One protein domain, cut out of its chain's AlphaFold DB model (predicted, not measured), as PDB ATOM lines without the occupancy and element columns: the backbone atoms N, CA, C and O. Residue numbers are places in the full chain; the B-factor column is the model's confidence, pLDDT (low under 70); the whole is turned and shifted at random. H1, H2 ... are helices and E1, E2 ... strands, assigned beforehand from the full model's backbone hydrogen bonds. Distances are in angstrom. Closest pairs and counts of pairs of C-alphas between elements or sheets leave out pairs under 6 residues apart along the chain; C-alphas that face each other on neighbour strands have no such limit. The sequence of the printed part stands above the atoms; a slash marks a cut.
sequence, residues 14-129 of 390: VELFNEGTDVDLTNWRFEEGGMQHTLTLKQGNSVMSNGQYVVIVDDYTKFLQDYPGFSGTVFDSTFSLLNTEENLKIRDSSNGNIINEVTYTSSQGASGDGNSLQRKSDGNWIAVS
ATOM      1  N   VAL A  14     -12.336 -41.422 -41.483       95.38
ATOM      2  CA  VAL A  14     -12.952 -40.097 -41.441       95.38
ATOM      3  C   VAL A  14     -12.948 -39.508 -42.846       95.38
ATOM      4  O   VAL A  14     -12.071 -39.806 -43.653       95.38
ATOM      5  N   GLU A  15     -13.929 -38.671 -43.152       96.00
ATOM      6  CA  GLU A  15     -14.026 -38.000 -44.444       96.00
ATOM      7  C   GLU A  15     -13.950 -36.488 -44.267       96.00
ATOM      8  O   GLU A  15     -14.527 -35.918 -43.337       96.00
ATOM      9  N   LEU A  16     -13.225 -35.842 -45.174       95.25
ATOM     10  CA  LEU A  16     -13.143 -34.394 -45.270       95.25
ATOM     11  C   LEU A  16     -13.893 -33.930 -46.516       95.25
ATOM     12  O   LEU A  16     -13.823 -34.570 -47.563       95.25
ATOM     13  N   PHE A  17     -14.533 -32.769 -46.412       92.50
ATOM     14  CA  PHE A  17     -15.158 -32.056 -47.522       92.50
ATOM     15  C   PHE A  17     -14.521 -30.671 -47.668       92.50
ATOM     16  O   PHE A  17     -14.334 -29.976 -46.667       92.50
ATOM     17  N   ASN A  18     -14.201 -30.260 -48.897       92.31
ATOM     18  CA  ASN A  18     -13.614 -28.947 -49.161       92.31
ATOM     19  C   ASN A  18     -14.688 -27.957 -49.622       92.31
ATOM     20  O   ASN A  18     -15.096 -27.958 -50.779       92.31
ATOM     21  N   GLU A  19     -15.102 -27.061 -48.732       86.56
ATOM     22  CA  GLU A  19     -16.010 -25.953 -49.061       86.56
ATOM     23  C   GLU A  19     -15.290 -24.683 -49.566       86.56
ATOM     24  O   GLU A  19     -15.936 -23.715 -49.967       86.56
ATOM     25  N   GLY A  20     -13.953 -24.674 -49.549       85.38
ATOM     26  CA  GLY A  20     -13.095 -23.540 -49.892       85.38
ATOM     27  C   GLY A  20     -12.400 -23.687 -51.247       85.38
ATOM     28  O   GLY A  20     -12.901 -24.326 -52.164       85.38
ATOM     29  N   THR A  21     -11.245 -23.048 -51.421       88.81
ATOM     30  CA  THR A  21     -10.433 -23.197 -52.642       88.81
ATOM     31  C   THR A  21      -9.634 -24.496 -52.632       88.81
ATOM     32  O   THR A  21      -9.473 -25.125 -51.590       88.81
ATOM     33  N   ASP A  22      -9.075 -24.860 -53.783       86.88
ATOM     34  CA  ASP A  22      -8.173 -26.000 -53.925       86.88
ATOM     35  C   ASP A  22      -7.042 -25.973 -52.888       86.88
ATOM     36  O   ASP A  22      -6.405 -24.936 -52.665       86.88
ATOM     37  N   VAL A  23      -6.803 -27.120 -52.251       94.12
ATOM     38  CA  VAL A  23      -5.848 -27.262 -51.149       94.12
ATOM     39  C   VAL A  23      -5.022 -28.535 -51.294       94.12
ATOM     40  O   VAL A  23      -5.549 -29.589 -51.631       94.12
ATOM     41  N   ASP A  24      -3.714 -28.443 -51.051       94.31
ATOM     42  CA  ASP A  24      -2.812 -29.597 -51.052       94.31
ATOM     43  C   ASP A  24      -2.667 -30.162 -49.635       94.31
ATOM     44  O   ASP A  24      -2.205 -29.478 -48.717       94.31
ATOM     45  N   LEU A  25      -3.048 -31.427 -49.473       95.94
ATOM     46  CA  LEU A  25      -3.062 -32.135 -48.196       95.94
ATOM     47  C   LEU A  25      -1.733 -32.840 -47.883       95.94
ATOM     48  O   LEU A  25      -1.595 -33.437 -46.819       95.94
ATOM     49  N   THR A  26      -0.732 -32.767 -48.768       93.31
ATOM     50  CA  THR A  26       0.541 -33.511 -48.643       93.31
ATOM     51  C   THR A  26       1.236 -33.319 -47.290       93.31
ATOM     52  O   THR A  26       1.826 -34.252 -46.748       93.31
ATOM     53  N   ASN A  27       1.174 -32.111 -46.721       93.38
ATOM     54  CA  ASN A  27       1.817 -31.803 -45.441       93.38
ATOM     55  C   ASN A  27       0.872 -31.867 -44.240       93.38
ATOM     56  O   ASN A  27       1.339 -31.694 -43.115       93.38
ATOM     57  N   TRP A  28      -0.414 -32.136 -44.454       97.88
ATOM     58  CA  TRP A  28      -1.415 -32.083 -43.398       97.88
ATOM     59  C   TRP A  28      -1.246 -33.212 -42.378       97.88
ATOM     60  O   TRP A  28      -0.531 -34.199 -42.598       97.88
ATOM     61  N   ARG A  29      -1.869 -33.033 -41.211       97.06
ATOM     62  CA  ARG A  29      -1.894 -34.020 -40.124       97.06
ATOM     63  C   ARG A  29      -3.314 -34.237 -39.633       97.06
ATOM     64  O   ARG A  29      -4.032 -33.261 -39.421       97.06
ATOM     65  N   PHE A  30      -3.667 -35.498 -39.412       97.88
ATOM     66  CA  PHE A  30      -4.837 -35.882 -38.627       97.88
ATOM     67  C   PHE A  30      -4.427 -36.012 -37.160       97.88
ATOM     68  O   PHE A  30      -3.342 -36.513 -36.888       97.88
ATOM     69  N   GLU A  31      -5.229 -35.526 -36.221       95.62
ATOM     70  CA  GLU A  31      -4.952 -35.647 -34.787       95.62
ATOM     71  C   GLU A  31      -6.150 -36.247 -34.052       95.62
ATOM     72  O   GLU A  31      -7.257 -35.720 -34.152       95.62
ATOM     73  N   GLU A  32      -5.881 -37.310 -33.296       94.44
ATOM     74  CA  GLU A  32      -6.753 -37.962 -32.308       94.44
ATOM     75  C   GLU A  32      -5.938 -38.183 -31.030       94.44
ATOM     76  O   GLU A  32      -4.705 -38.139 -31.088       94.44
ATOM     77  N   GLY A  33      -6.577 -38.285 -29.863       87.00
ATOM     78  CA  GLY A  33      -5.867 -38.536 -28.599       87.00
ATOM     79  C   GLY A  33      -4.756 -37.534 -28.231       87.00
ATOM     80  O   GLY A  33      -3.939 -37.801 -27.348       87.00
ATOM     81  N   GLY A  34      -4.677 -36.381 -28.910       88.06
ATOM     82  CA  GLY A  34      -3.555 -35.436 -28.830       88.06
ATOM     83  C   GLY A  34      -2.289 -35.844 -29.607       88.06
ATOM     84  O   GLY A  34      -1.268 -35.160 -29.500       88.06
ATOM     85  N   MET A  35      -2.330 -36.923 -30.390       90.75
ATOM     86  CA  MET A  35      -1.256 -37.403 -31.266       90.75
ATOM     87  C   MET A  35      -1.500 -36.982 -32.718       90.75
ATOM     88  O   MET A  35      -2.595 -37.135 -33.238       90.75
ATOM     89  N   GLN A  36      -0.471 -36.458 -33.395       95.00
ATOM     90  CA  GLN A  36      -0.543 -36.079 -34.812       95.00
ATOM     91  C   GLN A  36      -0.035 -37.210 -35.714       95.00
ATOM     92  O   GLN A  36       1.126 -37.613 -35.617       95.00
ATOM     93  N   HIS A  37      -0.864 -37.613 -36.668       96.00
ATOM     94  CA  HIS A  37      -0.627 -38.679 -37.633       96.00
ATOM     95  C   HIS A  37      -0.408 -38.126 -39.042       96.00
ATOM     96  O   HIS A  37      -1.003 -37.125 -39.454       96.00
ATOM     97  N   THR A  38       0.498 -38.755 -39.788       96.31
ATOM     98  CA  THR A  38       0.813 -38.384 -41.175       96.31
ATOM     99  C   THR A  38      -0.206 -38.957 -42.148       96.31
ATOM    100  O   THR A  38      -0.546 -40.130 -42.045       96.31
ATOM    101  N   LEU A  39      -0.581 -38.176 -43.161       97.38
ATOM    102  CA  LEU A  39      -1.436 -38.638 -44.251       97.38
ATOM    103  C   LEU A  39      -0.584 -39.149 -45.419       97.38
ATOM    104  O   LEU A  39       0.223 -38.403 -45.976       97.38
ATOM    105  N   THR A  40      -0.778 -40.405 -45.816       96.56
ATOM    106  CA  THR A  40      -0.078 -41.021 -46.952       96.56
ATOM    107  C   THR A  40      -1.047 -41.264 -48.100       96.56
ATOM    108  O   THR A  40      -1.928 -42.111 -47.995       96.56
ATOM    109  N   LEU A  41      -0.883 -40.565 -49.225       97.12
ATOM    110  CA  LEU A  41      -1.739 -40.765 -50.398       97.12
ATOM    111  C   LEU A  41      -1.596 -42.200 -50.935       97.12
ATOM    112  O   LEU A  41      -0.489 -42.642 -51.254       97.12
ATOM    113  N   LYS A  42      -2.718 -42.911 -51.075       97.50
ATOM    114  CA  LYS A  42      -2.777 -44.263 -51.659       97.50
ATOM    115  C   LYS A  42      -3.544 -44.321 -52.973       97.50
ATOM    116  O   LYS A  42      -3.208 -45.133 -53.831       97.50
ATOM    117  N   GLN A  43      -4.548 -43.463 -53.132       95.69
ATOM    118  CA  GLN A  43      -5.406 -43.396 -54.312       95.69
ATOM    119  C   GLN A  43      -5.832 -41.947 -54.560       95.69
ATOM    120  O   GLN A  43      -6.076 -41.214 -53.606       95.69
ATOM    121  N   GLY A  44      -5.954 -41.543 -55.827       94.75
ATOM    122  CA  GLY A  44      -6.433 -40.211 -56.209       94.75
ATOM    123  C   GLY A  44      -5.331 -39.149 -56.259       94.75
ATOM    124  O   GLY A  44      -4.231 -39.413 -56.748       94.75
ATOM    125  N   ASN A  45      -5.648 -37.935 -55.805       90.06
ATOM    126  CA  ASN A  45      -4.771 -36.761 -55.875       90.06
ATOM    127  C   ASN A  45      -4.602 -36.130 -54.487       90.06
ATOM    128  O   ASN A  45      -5.560 -36.067 -53.722       90.06
ATOM    129  N   SER A  46      -3.400 -35.639 -54.172       90.88
ATOM    130  CA  SER A  46      -3.146 -34.926 -52.919       90.88
ATOM    131  C   SER A  46      -3.745 -33.519 -52.882       90.88
ATOM    132  O   SER A  46      -3.964 -32.979 -51.799       90.88
ATOM    133  N   VAL A  47      -4.027 -32.942 -54.054       92.50
ATOM    134  CA  VAL A  47      -4.765 -31.686 -54.184       92.50
ATOM    135  C   VAL A  47      -6.260 -31.980 -54.192       92.50
ATOM    136  O   VAL A  47      -6.764 -32.662 -55.084       92.50
ATOM    137  N   MET A  48      -6.951 -31.434 -53.201       92.25
ATOM    138  CA  MET A  48      -8.390 -31.509 -53.015       92.25
ATOM    139  C   MET A  48      -9.029 -30.215 -53.526       92.25
ATOM    140  O   MET A  48      -8.886 -29.161 -52.902       92.25
ATOM    141  N   SER A  49      -9.724 -30.273 -54.662       89.12
ATOM    142  CA  SER A  49     -10.404 -29.110 -55.241       89.12
ATOM    143  C   SER A  49     -11.679 -28.730 -54.479       89.12
ATOM    144  O   SER A  49     -12.195 -29.516 -53.680       89.12
ATOM    145  N   ASN A  50     -12.200 -27.522 -54.729       88.81
ATOM    146  CA  ASN A  50     -13.507 -27.099 -54.202       88.81
ATOM    147  C   ASN A  50     -14.590 -28.153 -54.504       88.81
ATOM    148  O   ASN A  50     -14.718 -28.620 -55.638       88.81
ATOM    149  N   GLY A  51     -15.377 -28.505 -53.490       80.00
ATOM    150  CA  GLY A  51     -16.508 -29.419 -53.599       80.00
ATOM    151  C   GLY A  51     -16.143 -30.905 -53.606       80.00
ATOM    152  O   GLY A  51     -17.039 -31.731 -53.757       80.00
ATOM    153  N   GLN A  52     -14.863 -31.260 -53.461       88.56
ATOM    154  CA  GLN A  52     -14.435 -32.659 -53.403       88.56
ATOM    155  C   GLN A  52     -14.487 -33.229 -51.986       88.56
ATOM    156  O   GLN A  52     -14.504 -32.487 -51.000       88.56
ATOM    157  N   TYR A  53     -14.463 -34.559 -51.915       91.38
ATOM    158  CA  TYR A  53     -14.324 -35.342 -50.696       91.38
ATOM    159  C   TYR A  53     -13.002 -36.111 -50.725       91.38
ATOM    160  O   TYR A  53     -12.493 -36.469 -51.791       91.38
ATOM    161  N   VAL A  54     -12.426 -36.349 -49.550       94.69
ATOM    162  CA  VAL A  54     -11.291 -37.266 -49.381       94.69
ATOM    163  C   VAL A  54     -11.502 -38.094 -48.126       94.69
ATOM    164  O   VAL A  54     -11.986 -37.579 -47.116       94.69
ATOM    165  N   VAL A  55     -11.090 -39.358 -48.166       97.38
ATOM    166  CA  VAL A  55     -11.183 -40.249 -47.007       97.38
ATOM    167  C   VAL A  55      -9.792 -40.468 -46.417       97.38
ATOM    168  O   VAL A  55      -8.838 -40.752 -47.142       97.38
ATOM    169  N   ILE A  56      -9.685 -40.340 -45.097       97.88
ATOM    170  CA  ILE A  56      -8.518 -40.733 -44.306       97.88
ATOM    171  C   ILE A  56      -8.875 -42.039 -43.597       97.88
ATOM    172  O   ILE A  56      -9.879 -42.091 -42.887       97.88
ATOM    173  N   VAL A  57      -8.084 -43.088 -43.804       96.75
ATOM    174  CA  VAL A  57      -8.380 -44.465 -43.372       96.75
ATOM    175  C   VAL A  57      -7.235 -45.032 -42.541       96.75
ATOM    176  O   VAL A  57      -6.080 -44.708 -42.820       96.75
ATOM    177  N   ASP A  58      -7.550 -45.893 -41.571       92.38
ATOM    178  CA  ASP A  58      -6.529 -46.598 -40.779       92.38
ATOM    179  C   ASP A  58      -5.772 -47.645 -41.620       92.38
ATOM    180  O   ASP A  58      -4.551 -47.763 -41.566       92.38
ATOM    181  N   ASP A  59      -6.493 -48.372 -42.484       91.69
ATOM    182  CA  ASP A  59      -5.902 -49.324 -43.429       91.69
ATOM    183  C   ASP A  59      -6.581 -49.216 -44.797       91.69
ATOM    184  O   ASP A  59      -7.762 -49.534 -44.977       91.69
ATOM    185  N   TYR A  60      -5.805 -48.800 -45.797       91.75
ATOM    186  CA  TYR A  60      -6.271 -48.661 -47.176       91.75
ATOM    187  C   TYR A  60      -6.854 -49.942 -47.773       91.75
ATOM    188  O   TYR A  60      -7.854 -49.905 -48.495       91.75
ATOM    189  N   THR A  61      -6.239 -51.087 -47.488       90.81
ATOM    190  CA  THR A  61      -6.650 -52.365 -48.081       90.81
ATOM    191  C   THR A  61      -7.982 -52.812 -47.501       90.81
ATOM    192  O   THR A  61      -8.853 -53.262 -48.244       90.81
ATOM    193  N   LYS A  62      -8.162 -52.665 -46.186       84.44
ATOM    194  CA  LYS A  62      -9.424 -52.981 -45.508       84.44
ATOM    195  C   LYS A  62     -10.526 -51.989 -45.863       84.44
ATOM    196  O   LYS A  62     -11.653 -52.415 -46.095       84.44
ATOM    197  N   PHE A  63     -10.212 -50.702 -46.006       87.81
ATOM    198  CA  PHE A  63     -11.188 -49.732 -46.495       87.81
ATOM    199  C   PHE A  63     -11.702 -50.105 -47.890       87.81
ATOM    200  O   PHE A  63     -12.908 -50.158 -48.098       87.81
ATOM    201  N   LEU A  64     -10.822 -50.458 -48.833       86.12
ATOM    202  CA  LEU A  64     -11.259 -50.936 -50.150       86.12
ATOM    203  C   LEU A  64     -11.902 -52.328 -50.113       86.12
ATOM    204  O   LEU A  64     -12.638 -52.683 -51.028       86.12
ATOM    205  N   GLN A  65     -11.665 -53.126 -49.075       82.25
ATOM    206  CA  GLN A  65     -12.428 -54.352 -48.861       82.25
ATOM    207  C   GLN A  65     -13.891 -54.041 -48.516       82.25
ATOM    208  O   GLN A  65     -14.785 -54.747 -48.985       82.25
ATOM    209  N   ASP A  66     -14.126 -52.981 -47.742       78.69
ATOM    210  CA  ASP A  66     -15.458 -52.547 -47.309       78.69
ATOM    211  C   ASP A  66     -16.161 -51.693 -48.372       78.69
ATOM    212  O   ASP A  66     -17.376 -51.786 -48.553       78.69
ATOM    213  N   TYR A  67     -15.382 -50.934 -49.146       81.06
ATOM    214  CA  TYR A  67     -15.835 -50.061 -50.225       81.06
ATOM    215  C   TYR A  67     -15.090 -50.366 -51.542       81.06
ATOM    216  O   TYR A  67     -14.384 -49.509 -52.073       81.06
ATOM    217  N   PRO A  68     -15.257 -51.565 -52.137       74.56
ATOM    218  CA  PRO A  68     -14.490 -51.998 -53.316       74.56
ATOM    219  C   PRO A  68     -14.769 -51.192 -54.589       74.56
ATOM    220  O   PRO A  68     -14.010 -51.276 -55.551       74.56
ATOM    221  N   GLY A  69     -15.864 -50.427 -54.612       74.88
ATOM    222  CA  GLY A  69     -16.201 -49.501 -55.693       74.88
ATOM    223  C   GLY A  69     -15.702 -48.071 -55.476       74.88
ATOM    224  O   GLY A  69     -15.964 -47.221 -56.322       74.88
ATOM    225  N   PHE A  70     -15.027 -47.781 -54.361       83.50
ATOM    226  CA  PHE A  70     -14.557 -46.435 -54.058       83.50
ATOM    227  C   PHE A  70     -13.417 -46.032 -55.001       83.50
ATOM    228  O   PHE A  70     -12.332 -46.612 -54.980       83.50
ATOM    229  N   SER A  71     -13.653 -45.006 -55.816       89.50
ATOM    230  CA  SER A  71     -12.674 -44.460 -56.765       89.50
ATOM    231  C   SER A  71     -12.155 -43.071 -56.385       89.50
ATOM    232  O   SER A  71     -11.362 -42.500 -57.133       89.50
ATOM    233  N   GLY A  72     -12.613 -42.521 -55.256       89.06
ATOM    234  CA  GLY A  72     -12.208 -41.207 -54.757       89.06
ATOM    235  C   GLY A  72     -10.773 -41.184 -54.224       89.06
ATOM    236  O   GLY A  72     -10.021 -42.161 -54.323       89.06
ATOM    237  N   THR A  73     -10.379 -40.062 -53.631       95.56
ATOM    238  CA  THR A  73      -9.055 -39.922 -53.013       95.56
ATOM    239  C   THR A  73      -9.019 -40.598 -51.641       95.56
ATOM    240  O   THR A  73      -9.875 -40.331 -50.796       95.56
ATOM    241  N   VAL A  74      -7.995 -41.426 -51.404       97.75
ATOM    242  CA  VAL A  74      -7.752 -42.087 -50.111       97.75
ATOM    243  C   VAL A  74      -6.360 -41.762 -49.589       97.75
ATOM    244  O   VAL A  74      -5.355 -41.983 -50.279       97.75
ATOM    245  N   PHE A  75      -6.311 -41.315 -48.338       98.25
ATOM    246  CA  PHE A  75      -5.104 -41.225 -47.531       98.25
ATOM    247  C   PHE A  75      -5.110 -42.304 -46.454       98.25
ATOM    248  O   PHE A  75      -6.064 -42.434 -45.701       98.25
ATOM    249  N   ASP A  76      -4.021 -43.046 -46.364       96.38
ATOM    250  CA  ASP A  76      -3.744 -44.000 -45.294       96.38
ATOM    251  C   ASP A  76      -3.008 -43.278 -44.157       96.38
ATOM    252  O   ASP A  76      -2.122 -42.450 -44.409       96.38
ATOM    253  N   SER A  77      -3.416 -43.533 -42.920       94.94
ATOM    254  CA  SER A  77      -2.877 -42.911 -41.712       94.94
ATOM    255  C   SER A  77      -3.031 -43.884 -40.558       94.94
ATOM    256  O   SER A  77      -4.067 -44.500 -40.437       94.94
ATOM    257  N   THR A  78      -2.057 -43.981 -39.662       89.44
ATOM    258  CA  THR A  78      -2.149 -44.888 -38.509       89.44
ATOM    259  C   THR A  78      -2.878 -44.203 -37.359       89.44
ATOM    260  O   THR A  78      -2.286 -43.319 -36.746       89.44
ATOM    261  N   PHE A  79      -4.120 -44.566 -37.062       90.25
ATOM    262  CA  PHE A  79      -4.874 -43.986 -35.941       90.25
ATOM    263  C   PHE A  79      -5.895 -44.984 -35.404       90.25
ATOM    264  O   PHE A  79      -6.250 -45.928 -36.100       90.25
ATOM    265  N   SER A  80      -6.384 -44.766 -34.184       84.94
ATOM    266  CA  SER A  80      -7.524 -45.532 -33.682       84.94
ATOM    267  C   SER A  80      -8.464 -44.644 -32.891       84.94
ATOM    268  O   SER A  80      -8.020 -43.921 -32.004       84.94
ATOM    269  N   LEU A  81      -9.742 -44.660 -33.255       85.44
ATOM    270  CA  LEU A  81     -10.771 -43.799 -32.698       85.44
ATOM    271  C   LEU A  81     -11.426 -44.471 -31.489       85.44
ATOM    272  O   LEU A  81     -11.715 -45.668 -31.474       85.44
ATOM    273  N   LEU A  82     -11.721 -43.695 -30.451       78.44
ATOM    274  CA  LEU A  82     -12.423 -44.221 -29.282       78.44
ATOM    275  C   LEU A  82     -13.909 -44.470 -29.576       78.44
ATOM    276  O   LEU A  82     -14.641 -43.571 -29.987       78.44
ATOM    277  N   ASN A  83     -14.417 -45.647 -29.217       73.62
ATOM    278  CA  ASN A  83     -15.841 -45.989 -29.367       73.62
ATOM    279  C   ASN A  83     -16.787 -45.206 -28.428       73.62
ATOM    280  O   ASN A  83     -18.000 -45.378 -28.476       73.62
ATOM    281  N   THR A  84     -16.269 -44.323 -27.567       73.12
ATOM    282  CA  THR A  84     -17.064 -43.526 -26.617       73.12
ATOM    283  C   THR A  84     -17.172 -42.061 -27.015       73.12
ATOM    284  O   THR A  84     -18.260 -41.571 -27.290       73.12
ATOM    285  N   GLU A  85     -16.063 -41.338 -27.010       84.56
ATOM    286  CA  GLU A  85     -15.982 -39.918 -27.334       84.56
ATOM    287  C   GLU A  85     -14.535 -39.594 -27.666       84.56
ATOM    288  O   GLU A  85     -13.627 -40.030 -26.955       84.56
ATOM    289  N   GLU A  86     -14.332 -38.786 -28.701       86.62
ATOM    290  CA  GLU A  86     -13.008 -38.275 -29.019       86.62
ATOM    291  C   GLU A  86     -13.058 -36.931 -29.744       86.62
ATOM    292  O   GLU A  86     -14.010 -36.602 -30.457       86.62
ATOM    293  N   ASN A  87     -12.005 -36.141 -29.538       89.88
ATOM    294  CA  ASN A  87     -11.767 -34.877 -30.214       89.88
ATOM    295  C   ASN A  87     -10.787 -35.089 -31.372       89.88
ATOM    296  O   ASN A  87      -9.641 -35.481 -31.160       89.88
ATOM    297  N   LEU A  88     -11.252 -34.797 -32.583       95.69
ATOM    298  CA  LEU A  88     -10.529 -34.983 -33.830       95.69
ATOM    299  C   LEU A  88     -10.170 -33.635 -34.440       95.69
ATOM    300  O   LEU A  88     -11.002 -32.725 -34.495       95.69
ATOM    301  N   LYS A  89      -8.948 -33.513 -34.958       97.44
ATOM    302  CA  LYS A  89      -8.481 -32.296 -35.635       97.44
ATOM    303  C   LYS A  89      -7.808 -32.612 -36.956       97.44
ATOM    304  O   LYS A  89      -7.161 -33.643 -37.117       97.44
ATOM    305  N   ILE A  90      -7.894 -31.658 -37.875       97.56
ATOM    306  CA  ILE A  90      -7.079 -31.630 -39.084       97.56
ATOM    307  C   ILE A  90      -6.206 -30.371 -39.073       97.56
ATOM    308  O   ILE A  90      -6.686 -29.269 -38.788       97.56
ATOM    309  N   ARG A  91      -4.908 -30.535 -39.332       96.56
ATOM    310  CA  ARG A  91      -3.908 -29.457 -39.302       96.56
ATOM    311  C   ARG A  91      -3.216 -29.300 -40.640       96.56
ATOM    312  O   ARG A  91      -2.951 -30.297 -41.308       96.56
ATOM    313  N   ASP A  92      -2.837 -28.067 -40.970       93.06
ATOM    314  CA  ASP A  92      -2.146 -27.752 -42.229       93.06
ATOM    315  C   ASP A  92      -0.702 -28.283 -42.305       93.06
ATOM    316  O   ASP A  92      -0.132 -28.412 -43.391       93.06
ATOM    317  N   SER A  93      -0.097 -28.596 -41.158       93.25
ATOM    318  CA  SER A  93       1.275 -29.083 -41.040       93.25
ATOM    319  C   SER A  93       1.555 -29.656 -39.647       93.25
ATOM    320  O   SER A  93       0.745 -29.529 -38.724       93.25
ATOM    321  N   SER A  94       2.718 -30.295 -39.467       91.62
ATOM    322  CA  SER A  94       3.176 -30.727 -38.139       91.62
ATOM    323  C   SER A  94       3.370 -29.514 -37.228       91.62
ATOM    324  O   SER A  94       4.181 -28.640 -37.528       91.62
ATOM    325  N   ASN A  95       2.621 -29.466 -36.121       85.81
ATOM    326  CA  ASN A  95       2.506 -28.295 -35.235       85.81
ATOM    327  C   ASN A  95       1.993 -27.017 -35.925       85.81
ATOM    328  O   ASN A  95       2.217 -25.911 -35.432       85.81
ATOM    329  N   GLY A  96       1.307 -27.177 -37.056       89.94
ATOM    330  CA  GLY A  96       0.661 -26.106 -37.796       89.94
ATOM    331  C   GLY A  96      -0.684 -25.678 -37.218       89.94
ATOM    332  O   GLY A  96      -1.098 -26.107 -36.130       89.94
ATOM    333  N   ASN A  97      -1.389 -24.837 -37.975       94.00
ATOM    334  CA  ASN A  97      -2.700 -24.344 -37.568       94.00
ATOM    335  C   ASN A  97      -3.729 -25.475 -37.598       94.00
ATOM    336  O   ASN A  97      -3.684 -26.358 -38.457       94.00
ATOM    337  N   ILE A  98      -4.683 -25.420 -36.670       96.12
ATOM    338  CA  ILE A  98      -5.889 -26.248 -36.724       96.12
ATOM    339  C   ILE A  98      -6.785 -25.653 -37.807       96.12
ATOM    340  O   ILE A  98      -7.175 -24.490 -37.711       96.12
ATOM    341  N   ILE A  99      -7.090 -26.448 -38.827       95.75
ATOM    342  CA  ILE A  99      -7.989 -26.053 -39.914       95.75
ATOM    343  C   ILE A  99      -9.435 -26.390 -39.557       95.75
ATOM    344  O   ILE A  99     -10.334 -25.592 -39.807       95.75
ATOM    345  N   ASN A 100      -9.662 -27.552 -38.940       93.50
ATOM    346  CA  ASN A 100     -10.963 -27.942 -38.412       93.50
ATOM    347  C   ASN A 100     -10.789 -28.833 -37.179       93.50
ATOM    348  O   ASN A 100      -9.783 -29.532 -37.038       93.50
ATOM    349  N   GLU A 101     -11.786 -28.797 -36.307       93.25
ATOM    350  CA  GLU A 101     -11.857 -29.544 -35.063       93.25
ATOM    351  C   GLU A 101     -13.296 -29.995 -34.834       93.25
ATOM    352  O   GLU A 101     -14.249 -29.227 -35.017       93.25
ATOM    353  N   VAL A 102     -13.457 -31.249 -34.430       91.31
ATOM    354  CA  VAL A 102     -14.764 -31.797 -34.107       91.31
ATOM    355  C   VAL A 102     -14.664 -32.815 -32.984       91.31
ATOM    356  O   VAL A 102     -13.723 -33.594 -32.930       91.31
ATOM    357  N   THR A 103     -15.654 -32.824 -32.100       86.12
ATOM    358  CA  THR A 103     -15.812 -33.870 -31.090       86.12
ATOM    359  C   THR A 103     -17.045 -34.691 -31.432       86.12
ATOM    360  O   THR A 103     -18.119 -34.121 -31.669       86.12
ATOM    361  N   TYR A 104     -16.895 -36.012 -31.467       84.38
ATOM    362  CA  TYR A 104     -18.017 -36.941 -31.587       84.38
ATOM    363  C   TYR A 104     -18.246 -37.668 -30.262       84.38
ATOM    364  O   TYR A 104     -17.327 -37.792 -29.455       84.38
ATOM    365  N   THR A 105     -19.461 -38.172 -30.050       82.94
ATOM    366  CA  THR A 105     -19.823 -38.975 -28.872       82.94
ATOM    367  C   THR A 105     -20.730 -40.133 -29.278       82.94
ATOM    368  O   THR A 105     -21.550 -39.989 -30.182       82.94
ATOM    369  N   SER A 106     -20.676 -41.256 -28.563       71.06
ATOM    370  CA  SER A 106     -21.499 -42.443 -28.854       71.06
ATOM    371  C   SER A 106     -22.991 -42.190 -28.711       71.06
ATOM    372  O   SER A 106     -23.818 -42.774 -29.410       71.06
ATOM    373  N   SER A 107     -23.352 -41.228 -27.863       77.12
ATOM    374  CA  SER A 107     -24.723 -40.744 -27.719       77.12
ATOM    375  C   SER A 107     -25.288 -40.075 -28.981       77.12
ATOM    376  O   SER A 107     -26.500 -39.873 -29.052       77.12
ATOM    377  N   GLN A 108     -24.457 -39.747 -29.979       73.94
ATOM    378  CA  GLN A 108     -24.893 -39.210 -31.277       73.94
ATOM    379  C   GLN A 108     -25.406 -40.302 -32.236       73.94
ATOM    380  O   GLN A 108     -25.962 -39.972 -33.286       73.94
ATOM    381  N   GLY A 109     -25.285 -41.581 -31.862       78.50
ATOM    382  CA  GLY A 109     -25.739 -42.734 -32.638       78.50
ATOM    383  C   GLY A 109     -24.601 -43.424 -33.385       78.50
ATOM    384  O   GLY A 109     -23.435 -43.215 -33.074       78.50
ATOM    385  N   ALA A 110     -24.950 -44.263 -34.361       73.69
ATOM    386  CA  ALA A 110     -24.020 -45.050 -35.169       73.69
ATOM    387  C   ALA A 110     -23.164 -46.074 -34.386       73.69
ATOM    388  O   ALA A 110     -22.196 -46.603 -34.914       73.69
ATOM    389  N   SER A 111     -23.489 -46.317 -33.110       70.44
ATOM    390  CA  SER A 111     -22.764 -47.235 -32.229       70.44
ATOM    391  C   SER A 111     -23.182 -48.669 -32.533       70.44
ATOM    392  O   SER A 111     -24.325 -49.060 -32.285       70.44
ATOM    393  N   GLY A 112     -22.288 -49.439 -33.144       62.38
ATOM    394  CA  GLY A 112     -22.475 -50.860 -33.438       62.38
ATOM    395  C   GLY A 112     -23.428 -51.175 -34.586       62.38
ATOM    396  O   GLY A 112     -23.649 -52.348 -34.879       62.38
ATOM    397  N   ASP A 113     -24.015 -50.172 -35.237       60.69
ATOM    398  CA  ASP A 113     -25.122 -50.356 -36.188       60.69
ATOM    399  C   ASP A 113     -24.686 -50.287 -37.668       60.69
ATOM    400  O   ASP A 113     -25.516 -50.418 -38.569       60.69
ATOM    401  N   GLY A 114     -23.384 -50.096 -37.919       71.38
ATOM    402  CA  GLY A 114     -22.797 -49.977 -39.257       71.38
ATOM    403  C   GLY A 114     -23.060 -48.635 -39.948       71.38
ATOM    404  O   GLY A 114     -22.635 -48.444 -41.091       71.38
ATOM    405  N   ASN A 115     -23.736 -47.700 -39.281       79.62
ATOM    406  CA  ASN A 115     -23.878 -46.334 -39.755       79.62
ATOM    407  C   ASN A 115     -22.585 -45.535 -39.517       79.62
ATOM    408  O   ASN A 115     -21.651 -45.941 -38.823       79.62
ATOM    409  N   SER A 116     -22.512 -44.358 -40.126       87.00
ATOM    410  CA  SER A 116     -21.518 -43.340 -39.793       87.00
ATOM    411  C   SER A 116     -22.201 -42.152 -39.135       87.00
ATOM    412  O   SER A 116     -23.324 -41.801 -39.505       87.00
ATOM    413  N   LEU A 117     -21.487 -41.472 -38.244       88.88
ATOM    414  CA  LEU A 117     -21.849 -40.121 -37.841       88.88
ATOM    415  C   LEU A 117     -21.566 -39.161 -39.000       88.88
ATOM    416  O   LEU A 117     -20.429 -39.033 -39.449       88.88
ATOM    417  N   GLN A 118     -22.607 -38.493 -39.487       90.00
ATOM    418  CA  GLN A 118     -22.523 -37.501 -40.556       90.00
ATOM    419  C   GLN A 118     -22.885 -36.118 -40.021       90.00
ATOM    420  O   GLN A 118     -23.913 -35.940 -39.363       90.00
ATOM    421  N   ARG A 119     -22.026 -35.126 -40.270       86.44
ATOM    422  CA  ARG A 119     -22.233 -33.755 -39.790       86.44
ATOM    423  C   ARG A 119     -23.113 -32.994 -40.774       86.44
ATOM    424  O   ARG A 119     -22.776 -32.876 -41.953       86.44
ATOM    425  N   LYS A 120     -24.227 -32.462 -40.285       84.12
ATOM    426  CA  LYS A 120     -25.155 -31.620 -41.046       84.12
ATOM    427  C   LYS A 120     -24.656 -30.174 -41.123       84.12
ATOM    428  O   LYS A 120     -23.815 -29.739 -40.337       84.12
ATOM    429  N   SER A 121     -25.253 -29.395 -42.025       78.44
ATOM    430  CA  SER A 121     -24.952 -27.967 -42.212       78.44
ATOM    431  C   SER A 121     -25.280 -27.090 -40.996       78.44
ATOM    432  O   SER A 121     -24.753 -25.992 -40.874       78.44
ATOM    433  N   ASP A 122     -26.158 -27.553 -40.102       77.06
ATOM    434  CA  ASP A 122     -26.491 -26.880 -38.838       77.06
ATOM    435  C   ASP A 122     -25.497 -27.211 -37.705       77.06
ATOM    436  O   ASP A 122     -25.667 -26.742 -36.582       77.06
ATOM    437  N   GLY A 123     -24.467 -28.019 -37.987       77.38
ATOM    438  CA  GLY A 123     -23.460 -28.460 -37.026       77.38
ATOM    439  C   GLY A 123     -23.863 -29.677 -36.191       77.38
ATOM    440  O   GLY A 123     -23.012 -30.192 -35.470       77.38
ATOM    441  N   ASN A 124     -25.105 -30.161 -36.304       81.38
ATOM    442  CA  ASN A 124     -25.567 -31.361 -35.607       81.38
ATOM    443  C   ASN A 124     -25.156 -32.639 -36.351       81.38
ATOM    444  O   ASN A 124     -24.963 -32.636 -37.566       81.38
ATOM    445  N   TRP A 125     -25.109 -33.754 -35.629       85.69
ATOM    446  CA  TRP A 125     -24.802 -35.071 -36.181       85.69
ATOM    447  C   TRP A 125     -26.062 -35.880 -36.489       85.69
ATOM    448  O   TRP A 125     -27.115 -35.681 -35.877       85.69
ATOM    449  N   ILE A 126     -25.950 -36.791 -37.450       83.88
ATOM    450  CA  ILE A 126     -26.958 -37.800 -37.760       83.88
ATOM    451  C   ILE A 126     -26.270 -39.148 -37.998       83.88
ATOM    452  O   ILE A 126     -25.231 -39.205 -38.648       83.88
ATOM    453  N   ALA A 127     -26.852 -40.223 -37.471       83.69
ATOM    454  CA  ALA A 127     -26.408 -41.589 -37.715       83.69
ATOM    455  C   ALA A 127     -27.192 -42.187 -38.888       83.69
ATOM    456  O   ALA A 127     -28.393 -42.440 -38.777       83.69
ATOM    457  N   VAL A 128     -26.520 -42.374 -40.021       82.56
ATOM    458  CA  VAL A 128     -27.087 -42.972 -41.241       82.56
ATOM    459  C   VAL A 128     -26.030 -43.797 -41.964       82.56
ATOM    460  O   VAL A 128     -24.844 -43.718 -41.639       82.56
ATOM    461  N   SER A 129     -26.457 -44.574 -42.960       81.06
ATOM    462  CA  SER A 129     -25.557 -45.414 -43.743       81.06
ATOM    463  C   SER A 129     -24.383 -44.596 -44.289       81.06
ATOM    464  O   SER A 129     -24.611 -43.484 -44.768       81.06
TER     465      SER A 129
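This is residues 14 to 129 of the 390 residues of an uncharacterized protein of Candidatus Daviesbacteria bacterium (UniProt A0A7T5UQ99). Two twisted sheets of four strands are joined at one corner, where E3 runs on into E4; the sheet E3 E2 E7 E8 is a wall, the sheet E1 E5 E6 E4 stands over part of one side of it with its strands crossed, and H1 packs on the far face of that second sheet. The small hairpin of E9 and E10 stands over the wall near the last residues of E8, where the C-alphas of Tyr 104 and Leu 117 come within 8.0 A, and it is apart from the sheet E1 E5 E6 E4. The printed part has 116 residues with one named helix and ten named strands, in the order E1 E2 E3 E4 E5 H1 E6 E7 E8 E9 E10; the wall and the hairpin are antiparallel, the sheet E1 E5 E6 E4 is mixed. The class is mostly strand, though under half of the residues, 55, are in named elements. The whole is compact, with a radius of gyration of the C-alphas of 13.9 A, and rounded, with spans of 34 by 33 by 27 A.

In the first sheet, E3, residues 35 to 38, is an edge strand beside E2, residues 29 to 32. They form a hairpin, with N 37 and O 30 at 2.7 A. E2 is the antiparallel neighbour of E7, residues 85 to 91, with N 31 and O 89 at 2.8 A. E7 forms a hairpin with E8, residues 98 to 105, the other edge strand, at 167 degrees between directions; N 88 and O 102 are 2.8 A apart. This sheet is only just strongly twisted, its C-alphas lying up to 4.0 A off its best plane. E3 runs on into E4, residues 40 to 43, at 46 degrees, across Leu 39; the two meet only through their link. E4 is an edge strand of the second sheet and antiparallel to E6, residues 73 to 76, with N 76 and O 40 at 2.8 A. E6 is parallel to E5, residues 53 to 57, at 21 degrees, with N 57 and O 75 at 2.8 A. E5 is antiparallel to E1, residues 14 to 17, the other edge strand, with N 56 and O 14 at 2.8 A. E5, H1, residues 60 to 66, and E6 form a strand-helix-strand unit, two parallel neighbour strands with a helix between, whose crossover is right-handed. H1 is on this sheet at a height over the sheet of 9.7 A, and the closest C-alphas of H1 and E6, those of Tyr 60 and Asp 76, are 5.6 A apart. It runs slantwise to the strands, at 44 degrees to E5 on the local plane. In H1 every O i to N i+4 pair is within hydrogen-bond range. E2 and E5, from the two sheets, are only just apart, 8.3 A at the closest. E9, residues 116 to 119, and E10, residues 125 to 128, form a hairpin, with N 118 and O 126 at 2.8 A. The closest C-alphas of E8 and E9, those of Tyr 104 and Leu 117, are 8.0 A apart.

E8, residues 98 to 105, is the longest strand by residues and measures 20.4 A from first to last C-alpha; E7, residues 85 to 91, measures 20.0 A. E5 measures 13.1 A, E1 10.3 A and H1 10.0 A. E1 begins at C-alpha 14, (-12.952, -40.097, -41.441). E8 ends at C-alpha 105, (-19.823, -38.975, -28.872), and E10 ends at C-alpha 128, (-27.087, -42.972, -41.241).

The two C-alphas farthest apart, those of Thr 21 and Gly 112, are 35.8 A apart. The printed part has no cut. The link from E1 to E2, 11 residues, is long; within it residues 23 to 24 pair antiparallel with residues 47 to 48. The mean pLDDT of the printed part is 88.3, and residues 112 to 113 are under 70.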